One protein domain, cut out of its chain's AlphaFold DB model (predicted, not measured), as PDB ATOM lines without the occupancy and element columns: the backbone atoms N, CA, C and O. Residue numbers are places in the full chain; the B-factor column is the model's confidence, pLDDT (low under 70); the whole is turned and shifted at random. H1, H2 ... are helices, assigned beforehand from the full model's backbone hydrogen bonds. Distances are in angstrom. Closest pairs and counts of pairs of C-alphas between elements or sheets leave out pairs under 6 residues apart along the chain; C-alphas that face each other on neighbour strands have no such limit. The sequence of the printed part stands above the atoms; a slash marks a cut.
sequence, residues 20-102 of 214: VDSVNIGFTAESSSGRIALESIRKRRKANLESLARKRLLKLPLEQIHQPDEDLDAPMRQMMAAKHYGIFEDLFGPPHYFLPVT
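What this domain is: This is residues 20 to 102 of the 214 residues of an uncharacterized protein of Schistocephalus solidus (UniProt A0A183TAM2). The chain makes one long, open loop with a hollow middle: residues 20 to 34 and H1 run out along one side to H2 at the far end, and H3, H4 and H5 lead back along the other. Residues 96 to 97 pair with residues 23 to 24, parallel, near the H5 end. The printed part has 83 residues with five named helices, H1 to H5 in that order, and no named strand; the class is all helix, with 36 residues, under half, in named elements. It is only just extended, close to loose, with a radius of gyration of the C-alphas of 18.0 A and spans of 52 by 26 by 22 A.

Where its parts are: After residues 20 to 34, which hold no named element, H1 covers residues 35 to 43, 12.5 A long, from C-alpha 35 at (62.654, 79.884, 136.521). H2 is residues 49 to 54, 8.7 A, and H3 is residues 62 to 65, 5.1 A. H4, the longest, is residues 74 to 84, 15.3 A. H5 is residues 87 to 92, 8.2 A, ending with C-alpha 92 at (96.940, 85.047, 141.242).

How they stand to each other: H1, H2 and H3 touch no helix. H1 and H2 are apart, as are H2 and H3, and H3 and H4. H4 and H5 are close but not clearly touching; their closest C-alphas, of Ala 82 and Phe 88, are 6.7 A apart. Their lines are about perpendicular, at 84 degrees. In H1, H2, H4 and H5 every O i to N i+4 pair is within hydrogen-bond range; H3 is too short for such a pair.

The domain as a whole: The C-alphas of Ala 47 and Gly 93, the two farthest apart, are 52.2 A apart. Residues 41 to 47, 51 to 56 and 60 to 65 stand free. The printed part has no cut, and no link between helices is long. The mean pLDDT of the printed part is 80.9; residues 20, 30 to 47, 66 and 68 to 70 are under 70.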
ATOM      1  N   VAL A  20      89.293  94.125 151.253       66.88
ATOM      2  CA  VAL A  20      89.831  94.415 149.934       66.88
ATOM      3  C   VAL A  20      88.743  93.977 148.974       66.88
ATOM      4  O   VAL A  20      88.317  92.819 149.025       66.88
ATOM      5  N   ASP A  21      88.262  94.911 148.160       81.50
ATOM      6  CA  ASP A  21      87.271  94.621 147.135       81.50
ATOM      7  C   ASP A  21      87.816  93.489 146.257       81.50
ATOM      8  O   ASP A  21      88.816  93.639 145.552       81.50
ATOM      9  N   SER A  22      87.210  92.309 146.382       86.94
ATOM     10  CA  SER A  22      87.650  91.116 145.673       86.94
ATOM     11  C   SER A  22      87.403  91.294 144.178       86.94
ATOM     12  O   SER A  22      86.299  91.671 143.778       86.94
ATOM     13  N   VAL A  23      88.395  90.978 143.347       93.00
ATOM     14  CA  VAL A  23      88.329  91.157 141.892       93.00
ATOM     15  C   VAL A  23      88.093  89.812 141.211       93.00
ATOM     16  O   VAL A  23      88.946  88.927 141.267       93.00
ATOM     17  N   ASN A  24      86.948  89.664 140.534       92.44
ATOM     18  CA  ASN A  24      86.682  88.486 139.709       92.44
ATOM     19  C   ASN A  24      87.470  88.572 138.392       92.44
ATOM     20  O   ASN A  24      87.227  89.471 137.588       92.44
ATOM     21  N   ILE A  25      88.378  87.625 138.166       94.12
ATOM     22  CA  ILE A  25      89.206  87.519 136.955       94.12
ATOM     23  C   ILE A  25      88.707  86.453 135.962       94.12
ATOM     24  O   ILE A  25      89.319  86.257 134.915       94.12
ATOM     25  N   GLY A  26      87.624  85.739 136.279       90.62
ATOM     26  CA  GLY A  26      87.074  84.674 135.440       90.62
ATOM     27  C   GLY A  26      85.942  85.098 134.516       90.62
ATOM     28  O   GLY A  26      85.592  86.270 134.384       90.62
ATOM     29  N   PHE A  27      85.328  84.092 133.893       88.94
ATOM     30  CA  PHE A  27      84.125  84.283 133.093       88.94
ATOM     31  C   PHE A  27      82.934  84.701 133.962       88.94
ATOM     32  O   PHE A  27      82.799  84.306 135.124       88.94
ATOM     33  N   THR A  28      82.040  85.494 133.378       83.25
ATOM     34  CA  THR A  28      80.782  85.877 134.016       83.25
ATOM     35  C   THR A  28      79.851  84.672 134.075       83.25
ATOM     36  O   THR A  28      79.565  84.068 133.043       83.25
ATOM     37  N   ALA A  29      79.353  84.338 135.264       72.62
ATOM     38  CA  ALA A  29      78.313  83.329 135.404       72.62
ATOM     39  C   ALA A  29      76.984  83.891 134.894       72.62
ATOM     40  O   ALA A  29      76.544  84.952 135.345       72.62
ATOM     41  N   GLU A  30      76.334  83.191 133.968       68.19
ATOM     42  CA  GLU A  30      74.963  83.524 133.601       68.19
ATOM     43  C   GLU A  30      74.058  83.230 134.799       68.19
ATOM     44  O   GLU A  30      73.983  82.098 135.281       68.19
ATOM     45  N   SER A  31      73.372  84.250 135.323       58.03
ATOM     46  CA  SER A  31      72.383  84.024 136.370       58.03
ATOM     47  C   SER A  31      71.213  83.256 135.755       58.03
ATOM     48  O   SER A  31      70.397  83.842 135.037       58.03
ATOM     49  N   SER A  32      71.097  81.962 136.043       56.06
ATOM     50  CA  SER A  32      69.930  81.132 135.717       56.06
ATOM     51  C   SER A  32      68.750  81.520 136.621       56.06
ATOM     52  O   SER A  32      68.244  80.755 137.438       56.06
ATOM     53  N   SER A  33      68.338  82.783 136.530       52.06
ATOM     54  CA  SER A  33      67.434  83.437 137.467       52.06
ATOM     55  C   SER A  33      66.099  82.691 137.575       52.06
ATOM     56  O   SER A  33      65.303  82.681 136.635       52.06
ATOM     57  N   GLY A  34      65.879  82.045 138.729       52.62
ATOM     58  CA  GLY A  34      64.602  81.655 139.353       52.62
ATOM     59  C   GLY A  34      63.685  80.648 138.642       52.62
ATOM     60  O   GLY A  34      62.969  79.894 139.306       52.62
ATOM     61  N   ARG A  35      63.670  80.604 137.308       48.22
ATOM     62  CA  ARG A  35      62.654  79.884 136.521       48.22
ATOM     63  C   ARG A  35      62.898  78.375 136.489       48.22
ATOM     64  O   ARG A  35      61.949  77.613 136.653       48.22
ATOM     65  N   ILE A  36      64.159  77.949 136.378       54.59
ATOM     66  CA  ILE A  36      64.542  76.525 136.344       54.59
ATOM     67  C   ILE A  36      64.341  75.872 137.723       54.59
ATOM     68  O   ILE A  36      63.803  74.764 137.821       54.59
ATOM     69  N   ALA A  37      64.673  76.584 138.806       57.28
ATOM     70  CA  ALA A  37      64.469  76.111 140.177       57.28
ATOM     71  C   ALA A  37      62.976  75.919 140.511       57.28
ATOM     72  O   ALA A  37      62.582  74.905 141.084       57.28
ATOM     73  N   LEU A  38      62.105  76.848 140.104       56.78
ATOM     74  CA  LEU A  38      60.676  76.749 140.415       56.78
ATOM     75  C   LEU A  38      59.964  75.644 139.613       56.78
ATOM     76  O   LEU A  38      59.086  74.961 140.150       56.78
ATOM     77  N   GLU A  39      60.330  75.439 138.345       59.62
ATOM     78  CA  GLU A  39      59.759  74.367 137.518       59.62
ATOM     79  C   GLU A  39      60.208  72.971 137.963       59.62
ATOM     80  O   GLU A  39      59.380  72.058 138.043       59.62
ATOM     81  N   SER A  40      61.484  72.804 138.318       60.06
ATOM     82  CA  SER A  40      62.006  71.542 138.859       60.06
ATOM     83  C   SER A  40      61.372  71.198 140.215       60.06
ATOM     84  O   SER A  40      60.951  70.057 140.421       60.06
ATOM     85  N   ILE A  41      61.165  72.179 141.102       61.91
ATOM     86  CA  ILE A  41      60.432  71.993 142.369       61.91
ATOM     87  C   ILE A  41      58.961  71.615 142.121       61.91
ATOM     88  O   ILE A  41      58.434  70.716 142.784       61.91
ATOM     89  N   ARG A  42      58.281  72.245 141.152       61.16
ATOM     90  CA  ARG A  42      56.877  71.924 140.817       61.16
ATOM     91  C   ARG A  42      56.713  70.507 140.263       61.16
ATOM     92  O   ARG A  42      55.754  69.833 140.640       61.16
ATOM     93  N   LYS A  43      57.649  70.026 139.438       59.91
ATOM     94  CA  LYS A  43      57.636  68.657 138.880       59.91
ATOM     95  C   LYS A  43      57.923  67.566 139.923       59.91
ATOM     96  O   LYS A  43      57.530  66.418 139.729       59.91
ATOM     97  N   ARG A  44      58.547  67.901 141.061       61.50
ATOM     98  CA  ARG A  44      58.893  66.949 142.139       61.50
ATOM     99  C   ARG A  44      57.727  66.576 143.067       61.50
ATOM    100  O   ARG A  44      57.924  65.794 143.992       61.50
ATOM    101  N   ARG A  45      56.495  67.041 142.822       64.81
ATOM    102  CA  ARG A  45      55.295  66.628 143.581       64.81
ATOM    103  C   ARG A  45      54.822  65.216 143.194       64.81
ATOM    104  O   ARG A  45      53.732  65.038 142.661       64.81
ATOM    105  N   LYS A  46      55.642  64.192 143.445       67.00
ATOM    106  CA  LYS A  46      55.239  62.784 143.296       67.00
ATOM    107  C   LYS A  46      54.463  62.343 144.540       67.00
ATOM    108  O   LYS A  46      54.962  62.483 145.655       67.00
ATOM    109  N   ALA A  47      53.284  61.752 144.337       65.56
ATOM    110  CA  ALA A  47      52.305  61.410 145.380       65.56
ATOM    111  C   ALA A  47      52.792  60.431 146.478       65.56
ATOM    112  O   ALA A  47      52.078  60.199 147.444       65.56
ATOM    113  N   ASN A  48      54.014  59.895 146.378       80.50
ATOM    114  CA  ASN A  48      54.549  58.897 147.308       80.50
ATOM    115  C   ASN A  48      55.833  59.323 148.042       80.50
ATOM    116  O   ASN A  48      56.270  58.605 148.940       80.50
ATOM    117  N   LEU A  49      56.444  60.468 147.701       86.06
ATOM    118  CA  LEU A  49      57.716  60.880 148.324       86.06
ATOM    119  C   LEU A  49      57.551  61.183 149.815       86.06
ATOM    120  O   LEU A  49      58.403  60.815 150.615       86.06
ATOM    121  N   GLU A  50      56.429  61.796 150.184       88.19
ATOM    122  CA  GLU A  50      56.094  62.158 151.563       88.19
ATOM    123  C   GLU A  50      55.978  60.911 152.460       88.19
ATOM    124  O   GLU A  50      56.659  60.795 153.479       88.19
ATOM    125  N   SER A  51      55.207  59.921 152.001       91.44
ATOM    126  CA  SER A  51      55.011  58.645 152.697       91.44
ATOM    127  C   SER A  51      56.323  57.867 152.855       91.44
ATOM    128  O   SER A  51      56.616  57.347 153.935       91.44
ATOM    129  N   LEU A  52      57.152  57.820 151.804       92.06
ATOM    130  CA  LEU A  52      58.465  57.172 151.853       92.06
ATOM    131  C   LEU A  52      59.434  57.899 152.793       92.06
ATOM    132  O   LEU A  52      60.171  57.234 153.524       92.06
ATOM    133  N   ALA A  53      59.417  59.234 152.821       90.69
ATOM    134  CA  ALA A  53      60.239  60.031 153.729       90.69
ATOM    135  C   ALA A  53      59.855  59.783 155.196       90.69
ATOM    136  O   ALA A  53      60.731  59.486 156.010       90.69
ATOM    137  N   ARG A  54      58.553  59.794 155.529       94.25
ATOM    138  CA  ARG A  54      58.059  59.483 156.887       94.25
ATOM    139  C   ARG A  54      58.494  58.107 157.372       94.25
ATOM    140  O   ARG A  54      58.860  57.946 158.531       94.25
ATOM    141  N   LYS A  55      58.475  57.117 156.480       96.75
ATOM    142  CA  LYS A  55      58.887  55.739 156.782       96.75
ATOM    143  C   LYS A  55      60.405  55.539 156.764       96.75
ATOM    144  O   LYS A  55      60.852  54.427 157.021       96.75
ATOM    145  N   ARG A  56      61.192  56.579 156.452       93.12
ATOM    146  CA  ARG A  56      62.652  56.504 156.245       93.12
ATOM    147  C   ARG A  56      63.055  55.483 155.169       93.12
ATOM    148  O   ARG A  56      64.118  54.880 155.240       93.12
ATOM    149  N   LEU A  57      62.193  55.290 154.170       94.50
ATOM    150  CA  LEU A  57      62.408  54.394 153.027       94.50
ATOM    151  C   LEU A  57      62.749  55.150 151.737       94.50
ATOM    152  O   LEU A  57      63.002  54.528 150.706       94.50
ATOM    153  N   LEU A  58      62.725  56.484 151.768       91.00
ATOM    154  CA  LEU A  58      63.070  57.306 150.618       91.00
ATOM    155  C   LEU A  58      64.566  57.169 150.306       91.00
ATOM    156  O   LEU A  58      65.409  57.617 151.079       91.00
ATOM    157  N   LYS A  59      64.883  56.565 149.160       89.44
ATOM    158  CA  LYS A  59      66.241  56.481 148.618       89.44
ATOM    159  C   LYS A  59      66.400  57.522 147.516       89.44
ATOM    160  O   LYS A  59      65.566  57.579 146.613       89.44
ATOM    161  N   LEU A  60      67.455  58.329 147.595       84.12
ATOM    162  CA  LEU A  60      67.815  59.277 146.546       84.12
ATOM    163  C   LEU A  60      68.987  58.702 145.740       84.12
ATOM    164  O   LEU A  60      70.007  58.360 146.339       84.12
ATOM    165  N   PRO A  61      68.856  58.554 144.413       83.25
ATOM    166  CA  PRO A  61      69.970  58.125 143.580       83.25
ATOM    167  C   PRO A  61      71.013  59.246 143.516       83.25
ATOM    168  O   PRO A  61      70.739  60.316 142.978       83.25
ATOM    169  N   LEU A  62      72.207  58.999 144.063       81.69
ATOM    170  CA  LEU A  62      73.293  59.988 144.101       81.69
ATOM    171  C   LEU A  62      73.720  60.443 142.700       81.69
ATOM    172  O   LEU A  62      74.016  61.617 142.507       81.69
ATOM    173  N   GLU A  63      73.635  59.541 141.721       80.31
ATOM    174  CA  GLU A  63      73.925  59.820 140.311       80.31
ATOM    175  C   GLU A  63      73.059  60.942 139.728       80.31
ATOM    176  O   GLU A  63      73.485  61.639 138.821       80.31
ATOM    177  N   GLN A  64      71.841  61.137 140.249       73.94
ATOM    178  CA  GLN A  64      70.965  62.234 139.822       73.94
ATOM    179  C   GLN A  64      71.281  63.539 140.553       73.94
ATOM    180  O   GLN A  64      71.020  64.610 140.029       73.94
ATOM    181  N   ILE A  65      71.829  63.472 141.769       73.12
ATOM    182  CA  ILE A  65      72.114  64.665 142.578       73.12
ATOM    183  C   ILE A  65      73.360  65.381 142.059       73.12
ATOM    184  O   ILE A  65      73.401  66.605 142.061       73.12
ATOM    185  N   HIS A  66      74.373  64.625 141.633       69.00
ATOM    186  CA  HIS A  66      75.663  65.168 141.206       69.00
ATOM    187  C   HIS A  66      75.774  65.363 139.689       69.00
ATOM    188  O   HIS A  66      76.884  65.499 139.176       69.00
ATOM    189  N   GLN A  67      74.652  65.376 138.960       70.25
ATOM    190  CA  GLN A  67      74.711  65.694 137.537       70.25
ATOM    191  C   GLN A  67      75.175  67.146 137.375       70.25
ATOM    192  O   GLN A  67      74.541  68.043 137.936       70.25
ATOM    193  N   PRO A  68      76.263  67.399 136.625       62.19
ATOM    194  CA  PRO A  68      76.863  68.729 136.519       62.19
ATOM    195  C   PRO A  68      75.886  69.762 135.942       62.19
ATOM    196  O   PRO A  68      75.963  70.937 136.288       62.19
ATOM    197  N   ASP A  69      74.929  69.308 135.131       63.00
ATOM    198  CA  ASP A  69      73.893  70.150 134.529       63.00
ATOM    199  C   ASP A  69      72.749  70.497 135.502       63.00
ATOM    200  O   ASP A  69      72.031  71.477 135.295       63.00
ATOM    201  N   GLU A  70      72.554  69.708 136.567       63.97
ATOM    202  CA  GLU A  70      71.485  69.915 137.555       63.97
ATOM    203  C   GLU A  70      71.969  70.645 138.823       63.97
ATOM    204  O   GLU A  70      71.156  71.226 139.553       63.97
ATOM    205  N   ASP A  71      73.279  70.660 139.081       74.62
ATOM    206  CA  ASP A  71      73.885  71.237 140.284       74.62
ATOM    207  C   ASP A  71      74.312  72.701 140.090       74.62
ATOM    208  O   ASP A  71      75.484  73.040 139.924       74.62
ATOM    209  N   LEU A  72      73.323  73.594 140.146       76.12
ATOM    210  CA  LEU A  72      73.502  75.039 139.941       76.12
ATOM    211  C   LEU A  72      74.476  75.697 140.933       76.12
ATOM    212  O   LEU A  72      75.074  76.727 140.623       76.12
ATOM    213  N   ASP A  73      74.644  75.107 142.116       82.19
ATOM    214  CA  ASP A  73      75.489  75.648 143.182       82.19
ATOM    215  C   ASP A  73      76.926  75.097 143.135       82.19
ATOM    216  O   ASP A  73      77.781  75.535 143.917       82.19
ATOM    217  N   ALA A  74      77.232  74.155 142.235       83.56
ATOM    218  CA  ALA A  74      78.551  73.532 142.151       83.56
ATOM    219  C   ALA A  74      79.696  74.549 141.966       83.56
ATOM    220  O   ALA A  74      80.638  74.496 142.765       83.56
ATOM    221  N   PRO A  75      79.634  75.530 141.038       87.56
ATOM    222  CA  PRO A  75      80.728  76.489 140.849       87.56
ATOM    223  C   PRO A  75      81.015  77.332 142.099       87.56
ATOM    224  O   PRO A  75      82.168  77.625 142.416       87.56
ATOM    225  N   MET A  76      79.968  77.692 142.849       89.31
ATOM    226  CA  MET A  76      80.089  78.453 144.095       89.31
ATOM    227  C   MET A  76      80.826  77.641 145.164       89.31
ATOM    228  O   MET A  76      81.760  78.143 145.791       89.31
ATOM    229  N   ARG A  77      80.454  76.367 145.344       89.75
ATOM    230  CA  ARG A  77      81.122  75.476 146.309       89.75
ATOM    231  C   ARG A  77      82.580  75.218 145.930       89.75
ATOM    232  O   ARG A  77      83.437  75.220 146.808       89.75
ATOM    233  N   GLN A  78      82.872  75.070 144.641       91.06
ATOM    234  CA  GLN A  78      84.238  74.911 144.135       91.06
ATOM    235  C   GLN A  78      85.098  76.152 144.392       91.06
ATOM    236  O   GLN A  78      86.217  76.031 144.886       91.06
ATOM    237  N   MET A  79      84.572  77.352 144.129       92.62
ATOM    238  CA  MET A  79      85.268  78.603 144.447       92.62
ATOM    239  C   MET A  79      85.532  78.732 145.954       92.62
ATOM    240  O   MET A  79      86.622  79.139 146.351       92.62
ATOM    241  N   MET A  80      84.567  78.375 146.806       92.88
ATOM    242  CA  MET A  80      84.760  78.390 148.260       92.88
ATOM    243  C   MET A  80      85.842  77.407 148.712       92.88
ATOM    244  O   MET A  80      86.674  77.772 149.541       92.88
ATOM    245  N   ALA A  81      85.886  76.204 148.135       93.75
ATOM    246  CA  ALA A  81      86.959  75.247 148.389       93.75
ATOM    247  C   ALA A  81      88.324  75.810 147.959       93.75
ATOM    248  O   ALA A  81      89.263  75.803 148.746       93.75
ATOM    249  N   ALA A  82      88.427  76.380 146.754       94.31
ATOM    250  CA  ALA A  82      89.670  76.974 146.262       94.31
ATOM    251  C   ALA A  82      90.160  78.134 147.142       94.31
ATOM    252  O   ALA A  82      91.348  78.225 147.442       94.31
ATOM    253  N   LYS A  83      89.238  78.978 147.619       92.69
ATOM    254  CA  LYS A  83      89.548  80.038 148.583       92.69
ATOM    255  C   LYS A  83      90.043  79.469 149.914       92.69
ATOM    256  O   LYS A  83      90.995  79.995 150.473       92.69
ATOM    257  N   HIS A  84      89.418  78.404 150.415       94.44
ATOM    258  CA  HIS A  84      89.823  77.757 151.664       94.44
ATOM    259  C   HIS A  84      91.237  77.163 151.590       94.44
ATOM    260  O   HIS A  84      91.984  77.264 152.557       94.44
ATOM    261  N   TYR A  85      91.615  76.601 150.440       95.19
ATOM    262  CA  TYR A  85      92.955  76.060 150.201       95.19
ATOM    263  C   TYR A  85      94.012  77.119 149.841       95.19
ATOM    264  O   TYR A  85      95.135  76.742 149.535       95.19
ATOM    265  N   GLY A  86      93.683  78.417 149.828       94.62
ATOM    266  CA  GLY A  86      94.640  79.476 149.472       94.62
ATOM    267  C   GLY A  86      94.997  79.554 147.981       94.62
ATOM    268  O   GLY A  86      95.750  80.434 147.577       94.62
ATOM    269  N   ILE A  87      94.385  78.719 147.129       95.19
ATOM    270  CA  ILE A  87      94.739  78.563 145.706       95.19
ATOM    271  C   ILE A  87      94.716  79.898 144.951       95.19
ATOM    272  O   ILE A  87      95.568  80.154 144.103       95.19
ATOM    273  N   PHE A  88      93.739  80.765 145.229       94.94
ATOM    274  CA  PHE A  88      93.650  82.052 144.539       94.94
ATOM    275  C   PHE A  88      94.772  83.017 144.929       94.94
ATOM    276  O   PHE A  88      95.305  83.712 144.065       94.94
ATOM    277  N   GLU A  89      95.133  83.045 146.211       93.94
ATOM    278  CA  GLU A  89      96.190  83.914 146.725       93.94
ATOM    279  C   GLU A  89      97.556  83.443 146.225       93.94
ATOM    280  O   GLU A  89      98.340  84.262 145.749       93.94
ATOM    281  N   ASP A  90      97.785  82.132 146.225       95.75
ATOM    282  CA  ASP A  90      99.048  81.531 145.796       95.75
ATOM    283  C   ASP A  90      99.290  81.682 144.286       95.75
ATOM    284  O   ASP A  90     100.418  81.925 143.857       95.75
ATOM    285  N   LEU A  91      98.241  81.557 143.462       95.94
ATOM    286  CA  LEU A  91      98.377  81.561 141.998       95.94
ATOM    287  C   LEU A  91      98.204  82.934 141.350       95.94
ATOM    288  O   LEU A  91      98.862  83.223 140.349       95.94
ATOM    289  N   PHE A  92      97.307  83.770 141.870       93.69
ATOM    290  CA  PHE A  92      96.940  85.047 141.242       93.69
ATOM    291  C   PHE A  92      97.231  86.257 142.134       93.69
ATOM    292  O   PHE A  92      97.104  87.397 141.682       93.69
ATOM    293  N   GLY A  93      97.630  86.026 143.384       93.31
ATOM    294  CA  GLY A  93      97.807  87.070 144.380       93.31
ATOM    295  C   GLY A  93      96.476  87.671 144.857       93.31
ATOM    296  O   GLY A  93      95.474  87.682 144.131       93.31
ATOM    297  N   PRO A  94      96.439  88.252 146.067       91.44
ATOM    298  CA  PRO A  94      95.301  89.056 146.495       91.44
ATOM    299  C   PRO A  94      95.093  90.272 145.566       91.44
ATOM    300  O   PRO A  94      96.080  90.845 145.097       91.44
ATOM    301  N   PRO A  95      93.850  90.734 145.325       92.81
ATOM    302  CA  PRO A  95      92.565  90.231 145.824       92.81
ATOM    303  C   PRO A  95      91.775  89.444 144.759       92.81
ATOM    304  O   PRO A  95      90.555  89.596 144.643       92.81
ATOM    305  N   HIS A  96      92.459  88.664 143.924       94.62
ATOM    306  CA  HIS A  96      91.849  88.044 142.750       94.62
ATOM    307  C   HIS A  96      91.133  86.736 143.095       94.62
ATOM    308  O   HIS A  96      91.577  85.972 143.946       94.62
ATOM    309  N   TYR A  97      90.028  86.457 142.412       94.25
ATOM    310  CA  TYR A  97      89.323  85.176 142.476       94.25
ATOM    311  C   TYR A  97      88.610  84.900 141.153       94.25
ATOM    312  O   TYR A  97      88.442  85.800 140.333       94.25
ATOM    313  N   PHE A  98      88.136  83.676 140.937       93.62
ATOM    314  CA  PHE A  98      87.199  83.410 139.848       93.62
ATOM    315  C   PHE A  98      86.194  82.315 140.193       93.62
ATOM    316  O   PHE A  98      86.431  81.488 141.071       93.62
ATOM    317  N   LEU A  99      85.069  82.308 139.473       92.00
ATOM    318  CA  LEU A  99      84.078  81.240 139.548       92.00
ATOM    319  C   LEU A  99      84.348  80.212 138.429       92.00
ATOM    320  O   LEU A  99      84.335  80.595 137.256       92.00
ATOM    321  N   PRO A 100      84.589  78.927 138.744       89.44
ATOM    322  CA  PRO A 100      84.814  77.883 137.745       89.44
ATOM    323  C   PRO A 100      83.490  77.491 137.072       89.44
ATOM    324  O   PRO A 100      82.874  76.481 137.386       89.44
ATOM    325  N   VAL A 101      83.018  78.331 136.150       85.12
ATOM    326  CA  VAL A 101      81.751  78.111 135.427       85.12
ATOM    327  C   VAL A 101      81.831  76.983 134.402       85.12
ATOM    328  O   VAL A 101      80.801  76.506 133.938       85.12
ATOM    329  N   THR A 102      83.040  76.567 134.025       83.50
ATOM    330  CA  THR A 102      83.234  75.471 133.081       83.50
ATOM    331  C   THR A 102      83.620  74.203 133.834       83.50
ATOM    332  O   THR A 102      84.665  74.203 134.490       83.50
TER     333      THR A 102